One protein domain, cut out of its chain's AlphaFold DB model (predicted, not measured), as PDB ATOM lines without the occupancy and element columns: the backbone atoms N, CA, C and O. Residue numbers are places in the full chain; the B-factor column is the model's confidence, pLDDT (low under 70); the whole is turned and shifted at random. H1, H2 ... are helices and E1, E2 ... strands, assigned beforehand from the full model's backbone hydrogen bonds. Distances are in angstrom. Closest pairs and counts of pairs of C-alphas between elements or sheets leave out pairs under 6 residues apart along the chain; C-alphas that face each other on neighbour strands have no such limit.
ATOM      1  N   VAL A 111       5.497  76.895   5.101       81.59
ATOM      2  CA  VAL A 111       5.820  78.269   4.684       81.59
ATOM      3  C   VAL A 111       4.747  79.228   5.206       81.59
ATOM      4  O   VAL A 111       3.575  78.873   5.290       81.59
ATOM      5  N   GLN A 112       5.129  80.453   5.567       84.88
ATOM      6  CA  GLN A 112       4.172  81.442   6.054       84.88
ATOM      7  C   GLN A 112       3.039  81.677   5.022       84.88
ATOM      8  O   GLN A 112       3.335  81.907   3.844       84.88
ATOM      9  N   PRO A 113       1.752  81.710   5.430       85.97
ATOM     10  CA  PRO A 113       0.619  81.863   4.514       85.97
ATOM     11  C   PRO A 113       0.662  83.145   3.676       85.97
ATOM     12  O   PRO A 113       0.122  83.185   2.576       85.97
ATOM     13  N   SER A 114       1.301  84.209   4.174       85.51
ATOM     14  CA  SER A 114       1.537  85.452   3.426       85.51
ATOM     15  C   SER A 114       2.443  85.233   2.212       85.51
ATOM     16  O   SER A 114       2.154  85.751   1.134       85.51
ATOM     17  N   ILE A 115       3.511  84.451   2.373       87.06
ATOM     18  CA  ILE A 115       4.471  84.119   1.317       87.06
ATOM     19  C   ILE A 115       3.817  83.177   0.311       87.06
ATOM     20  O   ILE A 115       3.857  83.441  -0.891       87.06
ATOM     21  N   GLU A 116       3.159  82.121   0.799       90.29
ATOM     22  CA  GLU A 116       2.415  81.184  -0.047       90.29
ATOM     23  C   GLU A 116       1.365  81.925  -0.885       90.29
ATOM     24  O   GLU A 116       1.344  81.805  -2.112       90.29
ATOM     25  N   LYS A 117       0.562  82.793  -0.254       90.42
ATOM     26  CA  LYS A 117      -0.413  83.648  -0.945       90.42
ATOM     27  C   LYS A 117       0.246  84.536  -2.000       90.42
ATOM     28  O   LYS A 117      -0.336  84.705  -3.076       90.42
ATOM     29  N   GLY A 118       1.443  85.059  -1.739       88.80
ATOM     30  CA  GLY A 118       2.227  85.832  -2.701       88.80
ATOM     31  C   GLY A 118       2.513  85.044  -3.975       88.80
ATOM     32  O   GLY A 118       2.142  85.468  -5.076       88.80
ATOM     33  N   PHE A 119       3.082  83.848  -3.824       91.46
ATOM     34  CA  PHE A 119       3.392  82.975  -4.953       91.46
ATOM     35  C   PHE A 119       2.147  82.454  -5.677       91.46
ATOM     36  O   PHE A 119       2.119  82.469  -6.908       91.46
ATOM     37  N   VAL A 120       1.099  82.048  -4.954       91.74
ATOM     38  CA  VAL A 120      -0.169  81.593  -5.552       91.74
ATOM     39  C   VAL A 120      -0.813  82.713  -6.373       91.74
ATOM     40  O   VAL A 120      -1.298  82.485  -7.482       91.74
ATOM     41  N   THR A 121      -0.772  83.950  -5.877       89.61
ATOM     42  CA  THR A 121      -1.304  85.111  -6.601       89.61
ATOM     43  C   THR A 121      -0.522  85.369  -7.894       89.61
ATOM     44  O   THR A 121      -1.127  85.612  -8.941       89.61
ATOM     45  N   LEU A 122       0.809  85.261  -7.857       89.27
ATOM     46  CA  LEU A 122       1.659  85.413  -9.041       89.27
ATOM     47  C   LEU A 122       1.482  84.290 -10.053       89.27
ATOM     48  O   LEU A 122       1.409  84.562 -11.248       89.27
ATOM     49  N   LYS A 123       1.350  83.049  -9.586       90.97
ATOM     50  CA  LYS A 123       1.008  81.894 -10.420       90.97
ATOM     51  C   LYS A 123      -0.313  82.121 -11.152       90.97
ATOM     52  O   LYS A 123      -0.386  81.942 -12.364       90.97
ATOM     53  N   ASN A 124      -1.337  82.607 -10.449       90.55
ATOM     54  CA  ASN A 124      -2.623  82.949 -11.058       90.55
ATOM     55  C   ASN A 124      -2.501  84.091 -12.081       90.55
ATOM     56  O   ASN A 124      -3.165  84.059 -13.118       90.55
ATOM     57  N   HIS A 125      -1.654  85.090 -11.819       87.68
ATOM     58  CA  HIS A 125      -1.380  86.167 -12.772       87.68
ATOM     59  C   HIS A 125      -0.664  85.652 -14.031       87.68
ATOM     60  O   HIS A 125      -1.095  85.953 -15.141       87.68
ATOM     61  N   ALA A 126       0.380  84.834 -13.868       87.24
ATOM     62  CA  ALA A 126       1.108  84.203 -14.966       87.24
ATOM     63  C   ALA A 126       0.195  83.297 -15.808       87.24
ATOM     64  O   ALA A 126       0.216  83.368 -17.035       87.24
ATOM     65  N   TYR A 127      -0.676  82.515 -15.162       87.60
ATOM     66  CA  TYR A 127      -1.676  81.697 -15.848       87.60
ATOM     67  C   TYR A 127      -2.633  82.545 -16.697       87.60
ATOM     68  O   TYR A 127      -2.848  82.246 -17.870       87.60
ATOM     69  N   LYS A 128      -3.180  83.637 -16.141       87.05
ATOM     70  CA  LYS A 128      -4.057  84.550 -16.897       87.05
ATOM     71  C   LYS A 128      -3.322  85.231 -18.053       87.05
ATOM     72  O   LYS A 128      -3.907  85.392 -19.119       87.05
ATOM     73  N   TYR A 129      -2.059  85.605 -17.860       85.74
ATOM     74  CA  TYR A 129      -1.224  86.171 -18.917       85.74
ATOM     75  C   TYR A 129      -1.050  85.192 -20.086       85.74
ATOM     76  O   TYR A 129      -1.355  85.546 -21.222       85.74
ATOM     77  N   HIS A 130      -0.645  83.946 -19.812       84.19
ATOM     78  CA  HIS A 130      -0.482  82.919 -20.848       84.19
ATOM     79  C   HIS A 130      -1.808  82.541 -21.515       84.19
ATOM     80  O   HIS A 130      -1.843  82.317 -22.722       84.19
ATOM     81  N   LYS A 131      -2.919  82.533 -20.766       84.97
ATOM     82  CA  LYS A 131      -4.260  82.341 -21.334       84.97
ATOM     83  C   LYS A 131      -4.620  83.457 -22.324       84.97
ATOM     84  O   LYS A 131      -4.980  83.152 -23.456       84.97
ATOM     85  N   ASN A 132      -4.449  84.724 -21.938       82.98
ATOM     86  CA  ASN A 132      -4.700  85.870 -22.822       82.98
ATOM     87  C   ASN A 132      -3.778  85.853 -24.051       82.98
ATOM     88  O   ASN A 132      -4.210  86.196 -25.151       82.98
ATOM     89  N   LEU A 133      -2.515  85.451 -23.879       79.67
ATOM     90  CA  LEU A 133      -1.557  85.309 -24.973       79.67
ATOM     91  C   LEU A 133      -2.022  84.244 -25.976       79.67
ATOM     92  O   LEU A 133      -2.090  84.526 -27.169       79.67
ATOM     93  N   ASN A 134      -2.416  83.062 -25.494       80.92
ATOM     94  CA  ASN A 134      -2.913  81.974 -26.338       80.92
ATOM     95  C   ASN A 134      -4.220  82.340 -27.057       80.92
ATOM     96  O   ASN A 134      -4.361  82.041 -28.239       80.92
ATOM     97  N   GLU A 135      -5.152  83.025 -26.387       79.75
ATOM     98  CA  GLU A 135      -6.387  83.530 -27.007       79.75
ATOM     99  C   GLU A 135      -6.096  84.589 -28.083       79.75
ATOM    100  O   GLU A 135      -6.730  84.601 -29.137       79.75
ATOM    101  N   THR A 136      -5.098  85.450 -27.859       71.48
ATOM    102  CA  THR A 136      -4.688  86.460 -28.848       71.48
ATOM    103  C   THR A 136      -4.041  85.812 -30.071       71.48
ATOM    104  O   THR A 136      -4.365  86.189 -31.194       71.48
ATOM    105  N   ILE A 137      -3.187  84.803 -29.870       74.90
ATOM    106  CA  ILE A 137      -2.563  84.037 -30.960       74.90
ATOM    107  C   ILE A 137      -3.623  83.261 -31.759       74.90
ATOM    108  O   ILE A 137      -3.600  83.295 -32.986       74.90
ATOM    109  N   ALA A 138      -4.577  82.606 -31.086       69.87
ATOM    110  CA  ALA A 138      -5.645  81.846 -31.742       69.87
ATOM    111  C   ALA A 138      -6.601  82.729 -32.565       69.87
ATOM    112  O   ALA A 138      -7.100  82.303 -33.604       69.87
ATOM    113  N   ASN A 139      -6.841  83.969 -32.131       66.14
ATOM    114  CA  ASN A 139      -7.656  84.920 -32.888       66.14
ATOM    115  C   ASN A 139      -6.931  85.468 -34.130       66.14
ATOM    116  O   ASN A 139      -7.591  85.835 -35.102       66.14
ATOM    117  N   ASP A 140      -5.596  85.511 -34.121       60.04
ATOM    118  CA  ASP A 140      -4.798  86.003 -35.252       60.04
ATOM    119  C   ASP A 140      -4.600  84.921 -36.334       60.04
ATOM    120  O   ASP A 140      -4.575  85.220 -37.528       60.04
ATOM    121  N   LYS A 156      -2.295  93.549 -23.661       55.61
ATOM    122  CA  LYS A 156      -2.892  94.452 -22.678       55.61
ATOM    123  C   LYS A 156      -2.403  93.997 -21.308       55.61
ATOM    124  O   LYS A 156      -2.723  92.886 -20.885       55.61
ATOM    125  N   HIS A 157      -1.611  94.842 -20.648       64.23
ATOM    126  CA  HIS A 157      -1.197  94.601 -19.274       64.23
ATOM    127  C   HIS A 157      -2.446  94.313 -18.443       64.23
ATOM    128  O   HIS A 157      -3.440  95.043 -18.526       64.23
ATOM    129  N   LEU A 158      -2.414  93.228 -17.674       73.10
ATOM    130  CA  LEU A 158      -3.488  92.959 -16.734       73.10
ATOM    131  C   LEU A 158      -3.509  94.086 -15.687       73.10
ATOM    132  O   LEU A 158      -2.449  94.583 -15.299       73.10
ATOM    133  N   PRO A 159      -4.694  94.516 -15.223       75.84
ATOM    134  CA  PRO A 159      -4.782  95.554 -14.208       75.84
ATOM    135  C   PRO A 159      -4.111  95.084 -12.910       75.84
ATOM    136  O   PRO A 159      -4.480  94.052 -12.345       75.84
ATOM    137  N   VAL A 160      -3.141  95.862 -12.423       79.83
ATOM    138  CA  VAL A 160      -2.429  95.596 -11.167       79.83
ATOM    139  C   VAL A 160      -3.032  96.437 -10.048       79.83
ATOM    140  O   VAL A 160      -2.974  97.663 -10.076       79.83
ATOM    141  N   THR A 161      -3.616  95.780  -9.046       86.60
ATOM    142  CA  THR A 161      -4.111  96.442  -7.829       86.60
ATOM    143  C   THR A 161      -2.986  96.618  -6.807       86.60
ATOM    144  O   THR A 161      -2.001  95.879  -6.828       86.60
ATOM    145  N   SER A 162      -3.139  97.533  -5.845       86.27
ATOM    146  CA  SER A 162      -2.152  97.723  -4.765       86.27
ATOM    147  C   SER A 162      -1.902  96.443  -3.957       86.27
ATOM    148  O   SER A 162      -0.774  96.163  -3.557       86.27
ATOM    149  N   SER A 163      -2.943  95.625  -3.763       88.64
ATOM    150  CA  SER A 163      -2.826  94.310  -3.121       88.64
ATOM    151  C   SER A 163      -1.956  93.356  -3.946       88.64
ATOM    152  O   SER A 163      -1.049  92.728  -3.403       88.64
ATOM    153  N   LEU A 164      -2.171  93.302  -5.267       88.07
ATOM    154  CA  LEU A 164      -1.384  92.471  -6.180       88.07
ATOM    155  C   LEU A 164       0.087  92.912  -6.224       88.07
ATOM    156  O   LEU A 164       0.979  92.068  -6.197       88.07
ATOM    157  N   MET A 165       0.340  94.223  -6.225       88.54
ATOM    158  CA  MET A 165       1.690  94.784  -6.155       88.54
ATOM    159  C   MET A 165       2.406  94.381  -4.857       88.54
ATOM    160  O   MET A 165       3.566  93.984  -4.895       88.54
ATOM    161  N   ASN A 166       1.715  94.403  -3.712       89.26
ATOM    162  CA  ASN A 166       2.296  93.952  -2.445       89.26
ATOM    163  C   ASN A 166       2.662  92.455  -2.480       89.26
ATOM    164  O   ASN A 166       3.755  92.072  -2.073       89.26
ATOM    165  N   GLN A 167       1.785  91.612  -3.034       90.62
ATOM    166  CA  GLN A 167       2.067  90.181  -3.209       90.62
ATOM    167  C   GLN A 167       3.258  89.928  -4.152       90.62
ATOM    168  O   GLN A 167       4.082  89.058  -3.870       90.62
ATOM    169  N   TYR A 168       3.390  90.720  -5.226       88.51
ATOM    170  CA  TYR A 168       4.558  90.687  -6.110       88.51
ATOM    171  C   TYR A 168       5.846  91.021  -5.353       88.51
ATOM    172  O   TYR A 168       6.815  90.273  -5.447       88.51
ATOM    173  N   LEU A 169       5.850  92.096  -4.559       88.21
ATOM    174  CA  LEU A 169       7.027  92.510  -3.791       88.21
ATOM    175  C   LEU A 169       7.449  91.468  -2.746       88.21
ATOM    176  O   LEU A 169       8.647  91.285  -2.535       88.21
ATOM    177  N   ILE A 170       6.493  90.787  -2.104       87.58
ATOM    178  CA  ILE A 170       6.779  89.701  -1.152       87.58
ATOM    179  C   ILE A 170       7.497  88.553  -1.869       87.58
ATOM    180  O   ILE A 170       8.591  88.164  -1.468       87.58
ATOM    181  N   ALA A 171       6.929  88.036  -2.956       88.60
ATOM    182  CA  ALA A 171       7.526  86.907  -3.658       88.60
ATOM    183  C   ALA A 171       8.843  87.268  -4.364       88.60
ATOM    184  O   ALA A 171       9.789  86.492  -4.280       88.60
ATOM    185  N   ASP A 172       8.951  88.444  -4.996       86.60
ATOM    186  CA  ASP A 172      10.197  88.910  -5.627       86.60
ATOM    187  C   ASP A 172      11.321  89.046  -4.585       86.60
ATOM    188  O   ASP A 172      12.443  88.592  -4.819       86.60
ATOM    189  N   ARG A 173      11.014  89.567  -3.387       85.29
ATOM    190  CA  ARG A 173      11.961  89.607  -2.261       85.29
ATOM    191  C   ARG A 173      12.426  88.205  -1.868       85.29
ATOM    192  O   ARG A 173      13.631  87.982  -1.765       85.29
ATOM    193  N   VAL A 174      11.495  87.269  -1.679       85.63
ATOM    194  CA  VAL A 174      11.796  85.883  -1.280       85.63
ATOM    195  C   VAL A 174      12.616  85.167  -2.360       85.63
ATOM    196  O   VAL A 174      13.652  84.574  -2.057       85.63
ATOM    197  N   GLN A 175      12.227  85.281  -3.633       87.52
ATOM    198  CA  GLN A 175      12.959  84.701  -4.763       87.52
ATOM    199  C   GLN A 175      14.399  85.209  -4.832       87.52
ATOM    200  O   GLN A 175      15.326  84.406  -4.964       87.52
ATOM    201  N   ARG A 176      14.599  86.528  -4.707       81.15
ATOM    202  CA  ARG A 176      15.931  87.151  -4.725       81.15
ATOM    203  C   ARG A 176      16.773  86.745  -3.524       81.15
ATOM    204  O   ARG A 176      17.950  86.444  -3.695       81.15
ATOM    205  N   ARG A 177      16.184  86.709  -2.326       79.50
ATOM    206  CA  ARG A 177      16.895  86.374  -1.086       79.50
ATOM    207  C   ARG A 177      17.362  84.921  -1.053       79.50
ATOM    208  O   ARG A 177      18.476  84.654  -0.615       79.50
ATOM    209  N   TYR A 178      16.527  83.989  -1.512       80.65
ATOM    210  CA  TYR A 178      16.795  82.549  -1.406       80.65
ATOM    211  C   TYR A 178      17.275  81.899  -2.711       80.65
ATOM    212  O   TYR A 178      17.518  80.686  -2.739       80.65
ATOM    213  N   CYS A 179      17.448  82.690  -3.776       80.41
ATOM    214  CA  CYS A 179      17.837  82.223  -5.108       80.41
ATOM    215  C   CYS A 179      16.943  81.075  -5.607       80.41
ATOM    216  O   CYS A 179      17.431  80.005  -5.980       80.41
ATOM    217  N   CYS A 180      15.629  81.284  -5.567       84.75
ATOM    218  CA  CYS A 180      14.620  80.305  -5.972       84.75
ATOM    219  C   CYS A 180      13.646  80.906  -6.993       84.75
ATOM    220  O   CYS A 180      13.623  82.121  -7.213       84.75
ATOM    221  N   CYS A 181      12.853  80.058  -7.651       86.61
ATOM    222  CA  CYS A 181      11.863  80.522  -8.617       86.61
ATOM    223  C   CYS A 181      10.545  79.767  -8.506       86.61
ATOM    224  O   CYS A 181      10.552  78.540  -8.477       86.61
ATOM    225  N   GLY A 182       9.433  80.507  -8.469       87.49
ATOM    226  CA  GLY A 182       8.100  79.950  -8.234       87.49
ATOM    227  C   GLY A 182       7.964  79.280  -6.863       87.49
ATOM    228  O   GLY A 182       8.932  79.150  -6.115       87.49
ATOM    229  N   TYR A 183       6.757  78.834  -6.520       90.21
ATOM    230  CA  TYR A 183       6.539  78.108  -5.269       90.21
ATOM    231  C   TYR A 183       7.123  76.692  -5.366       90.21
ATOM    232  O   TYR A 183       7.970  76.312  -4.560       90.21
ATOM    233  N   ASN A 184       6.760  75.985  -6.440       87.75
ATOM    234  CA  ASN A 184       7.182  74.626  -6.794       87.75
ATOM    235  C   ASN A 184       8.271  74.589  -7.879       87.75
ATOM    236  O   ASN A 184       8.739  73.519  -8.260       87.75
ATOM    237  N   GLY A 185       8.662  75.745  -8.414       85.69
ATOM    238  CA  GLY A 185       9.654  75.860  -9.481       85.69
ATOM    239  C   GLY A 185       9.230  76.859 -10.553       85.69
ATOM    240  O   GLY A 185       8.100  77.346 -10.569       85.69
ATOM    241  N   ALA A 186      10.121  77.113 -11.512       84.83
ATOM    242  CA  ALA A 186       9.871  78.030 -12.627       84.83
ATOM    243  C   ALA A 186       8.635  77.656 -13.483       84.83
ATOM    244  O   ALA A 186       8.028  78.518 -14.122       84.83
ATOM    245  N   ILE A 187       8.207  76.389 -13.430       86.42
ATOM    246  CA  ILE A 187       6.987  75.901 -14.084       86.42
ATOM    247  C   ILE A 187       5.714  76.605 -13.591       86.42
ATOM    248  O   ILE A 187       4.763  76.727 -14.358       86.42
ATOM    249  N   ASP A 188       5.694  77.139 -12.361       86.58
ATOM    250  CA  ASP A 188       4.550  77.911 -11.849       86.58
ATOM    251  C   ASP A 188       4.289  79.190 -12.660       86.58
ATOM    252  O   ASP A 188       3.168  79.695 -12.673       86.58
ATOM    253  N   TYR A 189       5.304  79.700 -13.359       84.45
ATOM    254  CA  TYR A 189       5.182  80.841 -14.266       84.45
ATOM    255  C   TYR A 189       5.067  80.419 -15.739       84.45
ATOM    256  O   TYR A 189       5.048  81.267 -16.623       84.45
ATOM    257  N   GLY A 190       4.972  79.118 -16.030       81.97
ATOM    258  CA  GLY A 190       4.977  78.595 -17.399       81.97
ATOM    259  C   GLY A 190       6.367  78.558 -18.045       81.97
ATOM    260  O   GLY A 190       6.467  78.417 -19.260       81.97
ATOM    261  N   PHE A 191       7.446  78.673 -17.262       82.41
ATOM    262  CA  PHE A 191       8.813  78.535 -17.763       82.41
ATOM    263  C   PHE A 191       9.223  77.058 -17.734       82.41
ATOM    264  O   PHE A 191       9.713  76.538 -16.730       82.41
ATOM    265  N   PHE A 192       8.971  76.353 -18.836       77.07
ATOM    266  CA  PHE A 192       9.196  74.905 -18.921       77.07
ATOM    267  C   PHE A 192      10.667  74.532 -19.136       77.07
ATOM    268  O   PHE A 192      11.112  73.467 -18.701       77.07
ATOM    269  N   ASN A 193      11.443  75.398 -19.788       71.14
ATOM    270  CA  ASN A 193      12.842  75.122 -20.073       71.14
ATOM    271  C   ASN A 193      13.741  75.652 -18.946       71.14
ATOM    272  O   ASN A 193      13.951  76.851 -18.798       71.14
ATOM    273  N   LYS A 194      14.334  74.733 -18.176       64.55
ATOM    274  CA  LYS A 194      15.214  75.047 -17.034       64.55
ATOM    275  C   LYS A 194      16.417  75.924 -17.401       64.55
ATOM    276  O   LYS A 194      16.953  76.594 -16.524       64.55
ATOM    277  N   THR A 195      16.859  75.883 -18.660       64.49
ATOM    278  CA  THR A 195      18.013  76.662 -19.137       64.49
ATOM    279  C   THR A 195      17.648  78.100 -19.501       64.49
ATOM    280  O   THR A 195      18.424  78.998 -19.192       64.49
ATOM    281  N   THR A 196      16.456  78.335 -20.062       64.81
ATOM    282  CA  THR A 196      15.987  79.672 -20.478       64.81
ATOM    283  C   THR A 196      15.066  80.339 -19.459       64.81
ATOM    284  O   THR A 196      14.844  81.539 -19.546       64.81
ATOM    285  N   ALA A 197      14.605  79.619 -18.430       61.12
ATOM    286  CA  ALA A 197      13.701  80.143 -17.400       61.12
ATOM    287  C   ALA A 197      14.209  81.409 -16.682       61.12
ATOM    288  O   ALA A 197      13.434  82.131 -16.062       61.12
ATOM    289  N   SER A 198      15.519  81.660 -16.721       61.97
ATOM    290  CA  SER A 198      16.137  82.863 -16.154       61.97
ATOM    291  C   SER A 198      16.093  84.091 -17.075       61.97
ATOM    292  O   SER A 198      16.202  85.223 -16.604       61.97
ATOM    293  N   GLU A 199      15.911  83.870 -18.375       71.39
ATOM    294  CA  GLU A 199      15.773  84.902 -19.405       71.39
ATOM    295  C   GLU A 199      14.299  85.213 -19.683       71.39
ATOM    296  O   GLU A 199      13.953  86.367 -19.952       71.39
ATOM    297  N   ASP A 200      13.436  84.202 -19.543       72.08
ATOM    298  CA  ASP A 200      11.995  84.323 -19.715       72.08
ATOM    299  C   ASP A 200      11.389  85.272 -18.666       72.08
ATOM    300  O   ASP A 200      11.629  85.176 -17.457       72.08
ATOM    301  N   LYS A 201      10.590  86.232 -19.143       79.98
ATOM    302  CA  LYS A 201       9.964  87.275 -18.324       79.98
ATOM    303  C   LYS A 201       8.513  87.474 -18.732       79.98
ATOM    304  O   LYS A 201       8.202  87.572 -19.916       79.98
ATOM    305  N   ILE A 202       7.634  87.597 -17.743       79.99
ATOM    306  CA  ILE A 202       6.232  87.966 -17.935       79.99
ATOM    307  C   ILE A 202       6.062  89.430 -17.518       79.99
ATOM    308  O   ILE A 202       6.324  89.749 -16.355       79.99
ATOM    309  N   PRO A 203       5.616  90.329 -18.410       79.39
ATOM    310  CA  PRO A 203       5.355  91.714 -18.050       79.39
ATOM    311  C   PRO A 203       4.248  91.795 -16.995       79.39
ATOM    312  O   PRO A 203       3.124  91.335 -17.204       79.39
ATOM    313  N   PHE A 204       4.576  92.381 -15.843       78.76
ATOM    314  CA  PHE A 204       3.652  92.589 -14.728       78.76
ATOM    315  C   PHE A 204       3.116  94.019 -14.734       78.76
ATOM    316  O   PHE A 204       1.909  94.232 -14.755       78.76
ATOM    317  N   THR A 205       4.018  94.995 -14.820       77.13
ATOM    318  CA  THR A 205       3.708  96.398 -15.131       77.13
ATOM    319  C   THR A 205       4.561  96.850 -16.320       77.13
ATOM    320  O   THR A 205       5.295  96.054 -16.902       77.13
ATOM    321  N   SER A 206       4.503  98.131 -16.688       70.96
ATOM    322  CA  SER A 206       5.407  98.709 -17.692       70.96
ATOM    323  C   SER A 206       6.885  98.684 -17.274       70.96
ATOM    324  O   SER A 206       7.762  98.765 -18.128       70.96
ATOM    325  N   THR A 207       7.172  98.578 -15.972       77.49
ATOM    326  CA  THR A 207       8.532  98.623 -15.412       77.49
ATOM    327  C   THR A 207       8.954  97.330 -14.721       77.49
ATOM    328  O   THR A 207      10.149  97.097 -14.541       77.49
ATOM    329  N   LEU A 208       7.998  96.490 -14.319       81.41
ATOM    330  CA  LEU A 208       8.239  95.279 -13.544       81.41
ATOM    331  C   LEU A 208       7.869  94.044 -14.347       81.41
ATOM    332  O   LEU A 208       6.813  93.976 -14.973       81.41
ATOM    333  N   ASN A 209       8.725  93.036 -14.245       82.53
ATOM    334  CA  ASN A 209       8.531  91.740 -14.865       82.53
ATOM    335  C   ASN A 209       8.537  90.657 -13.786       82.53
ATOM    336  O   ASN A 209       9.329  90.715 -12.844       82.53
ATOM    337  N   ILE A 210       7.680  89.652 -13.931       81.28
ATOM    338  CA  ILE A 210       7.802  88.387 -13.208       81.28
ATOM    339  C   ILE A 210       8.862  87.568 -13.940       81.28
ATOM    340  O   ILE A 210       8.747  87.337 -15.142       81.28
ATOM    341  N   GLY A 211       9.893  87.143 -13.225       79.41
ATOM    342  CA  GLY A 211      10.967  86.321 -13.768       79.41
ATOM    343  C   GLY A 211      11.715  85.613 -12.648       79.41
ATOM    344  O   GLY A 211      11.555  85.938 -11.469       79.41
ATOM    345  N   CYS A 212      12.533  84.631 -13.009       79.13
ATOM    346  CA  CYS A 212      13.457  84.031 -12.057       79.13
ATOM    347  C   CYS A 212      14.672  84.956 -11.845       79.13
ATOM    348  O   CYS A 212      15.125  85.597 -12.798       79.13
ATOM    349  N   PRO A 213      15.242  85.033 -10.629       75.09
ATOM    350  CA  PRO A 213      16.479  85.779 -10.413       75.09
ATOM    351  C   PRO A 213      17.608  85.166 -11.255       75.09
ATOM    352  O   PRO A 213      17.804  83.952 -11.233       75.09
ATOM    353  N   HIS A 214      18.351  86.003 -11.984       68.38
ATOM    354  CA  HIS A 214      19.515  85.611 -12.785       68.38
ATOM    355  C   HIS A 214      20.778  86.320 -12.273       68.38
ATOM    356  O   HIS A 214      20.718  87.482 -11.858       68.38
ATOM    357  N   ASN A 215      21.931  85.645 -12.353       60.17
ATOM    358  CA  ASN A 215      23.229  86.156 -11.880       60.17
ATOM    359  C   ASN A 215      23.632  87.509 -12.481       60.17
ATOM    360  O   ASN A 215      24.426  88.234 -11.891       60.17
ATOM    361  N   SER A 216      23.094  87.878 -13.645       49.38
ATOM    362  CA  SER A 216      23.491  89.109 -14.337       49.38
ATOM    363  C   SER A 216      23.042  90.400 -13.646       49.38
ATOM    364  O   SER A 216      23.600  91.453 -13.937       49.38
ATOM    365  N   LEU A 217      22.048  90.352 -12.751       46.80
ATOM    366  CA  LEU A 217      21.479  91.555 -12.122       46.80
ATOM    367  C   LEU A 217      22.086  91.902 -10.756       46.80
ATOM    368  O   LEU A 217      21.937  93.031 -10.297       46.80
ATOM    369  N   PHE A 218      22.822  90.983 -10.133       47.15
ATOM    370  CA  PHE A 218      23.436  91.207  -8.829       47.15
ATOM    371  C   PHE A 218      24.887  90.733  -8.877       47.15
ATOM    372  O   PHE A 218      25.164  89.545  -8.733       47.15
ATOM    373  N   LYS A 219      25.827  91.676  -9.031       43.60
ATOM    374  CA  LYS A 219      27.282  91.417  -9.086       43.60
ATOM    375  C   LYS A 219      27.829  90.568  -7.920       43.60
ATOM    376  O   LYS A 219      28.917  90.027  -8.057       43.60
ATOM    377  N   ASN A 220      27.070  90.422  -6.828       46.68
ATOM    378  CA  ASN A 220      27.431  89.651  -5.636       46.68
ATOM    379  C   ASN A 220      26.426  88.535  -5.261       46.68
ATOM    380  O   ASN A 220      26.583  87.943  -4.196       46.68
ATOM    381  N   SER A 221      25.395  88.226  -6.066       49.96
ATOM    382  CA  SER A 221      24.479  87.125  -5.718       49.96
ATOM    383  C   SER A 221      25.002  85.796  -6.253       49.96
ATOM    384  O   SER A 221      25.115  85.610  -7.460       49.96
ATOM    385  N   THR A 222      25.251  84.843  -5.361       56.05
ATOM    386  CA  THR A 222      25.599  83.441  -5.650       56.05
ATOM    387  C   THR A 222      24.390  82.612  -6.101       56.05
ATOM    388  O   THR A 222      24.296  81.417  -5.810       56.05
ATOM    389  N   CYS A 223      23.447  83.219  -6.826       60.38
ATOM    390  CA  CYS A 223      22.313  82.503  -7.395       60.38
ATOM    391  C   CYS A 223      22.783  81.715  -8.622       60.38
ATOM    392  O   CYS A 223      22.477  82.072  -9.754       60.38
ATOM    393  N   GLY A 224      23.569  80.651  -8.410       55.44
ATOM    394  CA  GLY A 224      24.025  79.735  -9.459       55.44
ATOM    395  C   GLY A 224      22.866  79.161 -10.292       55.44
ATOM    396  O   GLY A 224      21.722  79.580 -10.178       55.44
ATOM    397  N   LYS A 225      23.119  78.152 -11.132       56.81
ATOM    398  CA  LYS A 225      22.109  77.557 -12.042       56.81
ATOM    399  C   LYS A 225      20.939  76.818 -11.339       56.81
ATOM    400  O   LYS A 225      20.391  75.862 -11.878       56.81
ATOM    401  N   THR A 226      20.543  77.204 -10.128       56.86
ATOM    402  CA  THR A 226      19.462  76.619  -9.330       56.86
ATOM    403  C   THR A 226      18.101  77.233  -9.672       56.86
ATOM    404  O   THR A 226      17.366  77.649  -8.785       56.86
ATOM    405  N   HIS A 227      17.726  77.280 -10.954       59.87
ATOM    406  CA  HIS A 227      16.385  77.738 -11.373       59.87
ATOM    407  C   HIS A 227      15.319  76.637 -11.272       59.87
ATOM    408  O   HIS A 227      14.128  76.899 -11.407       59.87
ATOM    409  N   SER A 228      15.739  75.391 -11.027       62.34
ATOM    410  CA  SER A 228      14.834  74.245 -10.956       62.34
ATOM    411  C   SER A 228      14.179  74.047  -9.593       62.34
ATOM    412  O   SER A 228      13.254  73.248  -9.508       62.34
ATOM    413  N   ARG A 229      14.678  74.693  -8.530       74.13
ATOM    414  CA  ARG A 229      14.154  74.491  -7.174       74.13
ATOM    415  C   ARG A 229      13.072  75.517  -6.865       74.13
ATOM    416  O   ARG A 229      13.305  76.722  -6.994       74.13
ATOM    417  N   GLY A 230      11.917  75.018  -6.439       85.50
ATOM    418  CA  GLY A 230      10.846  75.842  -5.898       85.50
ATOM    419  C   GLY A 230      11.280  76.557  -4.624       85.50
ATOM    420  O   GLY A 230      12.144  76.079  -3.880       85.50
ATOM    421  N   CYS A 231      10.696  77.725  -4.380       87.87
ATOM    422  CA  CYS A 231      10.951  78.476  -3.163       87.87
ATOM    423  C   CYS A 231      10.497  77.720  -1.915       87.87
ATOM    424  O   CYS A 231      11.189  77.810  -0.910       87.87
ATOM    425  N   GLU A 232       9.435  76.912  -1.962       88.42
ATOM    426  CA  GLU A 232       9.005  76.136  -0.792       88.42
ATOM    427  C   GLU A 232      10.131  75.231  -0.262       88.42
ATOM    428  O   GLU A 232      10.582  75.375   0.877       88.42
ATOM    429  N   GLU A 233      10.630  74.330  -1.109       85.31
ATOM    430  CA  GLU A 233      11.709  73.399  -0.762       85.31
ATOM    431  C   GLU A 233      12.979  74.152  -0.344       85.31
ATOM    432  O   GLU A 233      13.664  73.782   0.617       85.31
ATOM    433  N   ARG A 234      13.292  75.245  -1.056       84.60
ATOM    434  CA  ARG A 234      14.487  76.044  -0.799       84.60
ATOM    435  C   ARG A 234      14.428  76.744   0.556       84.60
ATOM    436  O   ARG A 234      15.431  76.696   1.265       84.60
TER     437      ARG A 234
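Overview. This is residues 111 to 140 and 156 to 234 of the 331 residues of an uncharacterized protein of Caenorhabditis elegans (UniProt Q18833). A long helix, H1, makes the longest axis and is crossed near its first end by a second helix, H2; the small hairpin E1 and E2, the short helix H3 and loops fill the angle between them. Residues 134 to 140 of H1 stick out, and H4 packs on the last residues of H2. The printed part has 109 residues, with four named helices and two named strands in the order H1 H2 H3 E1 E2 H4 and an antiparallel sheet E1 - E2; the class is mostly helix, with helices holding 53 and strands 6 of the 59 residues in named elements. It is compact, with a radius of gyration of the C-alphas of 13.7 A and spans of 43 by 30 by 24 A.

Along the chain. H1, residues 113 to 140, begins at C-alpha 113 (0.619, 81.863, 4.514) and is 40.3 A long. H2, residues 162 to 178, is 24.5 A long. H3 is residues 186 to 189, E1 201 to 203, E2 209 to 211. H4, residues 231 to 234, ends at C-alpha 234 (14.487, 76.044, -0.799).

Arrangement. H1 touches H2 with residues 115 to 122 alone, closest at the C-alphas of Gly 118 and Gln 167, 4.4 A; at 72 degrees they are only just about perpendicular. H1 touches H3 with residues 122 to 127 alone, closest at C-alphas 126 and 189, 5.3 A. In the hairpin E1 and E2, N 202 and O 210 are within hydrogen-bond range at 2.8 A. H2 touches H4 with residues 174 to 178 alone, closest at C-alphas 175 and 231, 6.7 A. H3 and H4 are apart. Every O i to N i+4 pair is within range in H1 and H2; H3 and H4 are too short for one.

Size, cuts and confidence. C-alphas 139 and 220, the two farthest apart, are 44.7 A apart. Residues 141 to 155 are not printed, and C-alphas 140 and 156 are 15.3 A apart across the cut. The links H3 to E1 and E2 to H4 are long. The pLDDT is under 70 at residues 138 to 140, 156 to 157, 194 to 198 and 214 to 228.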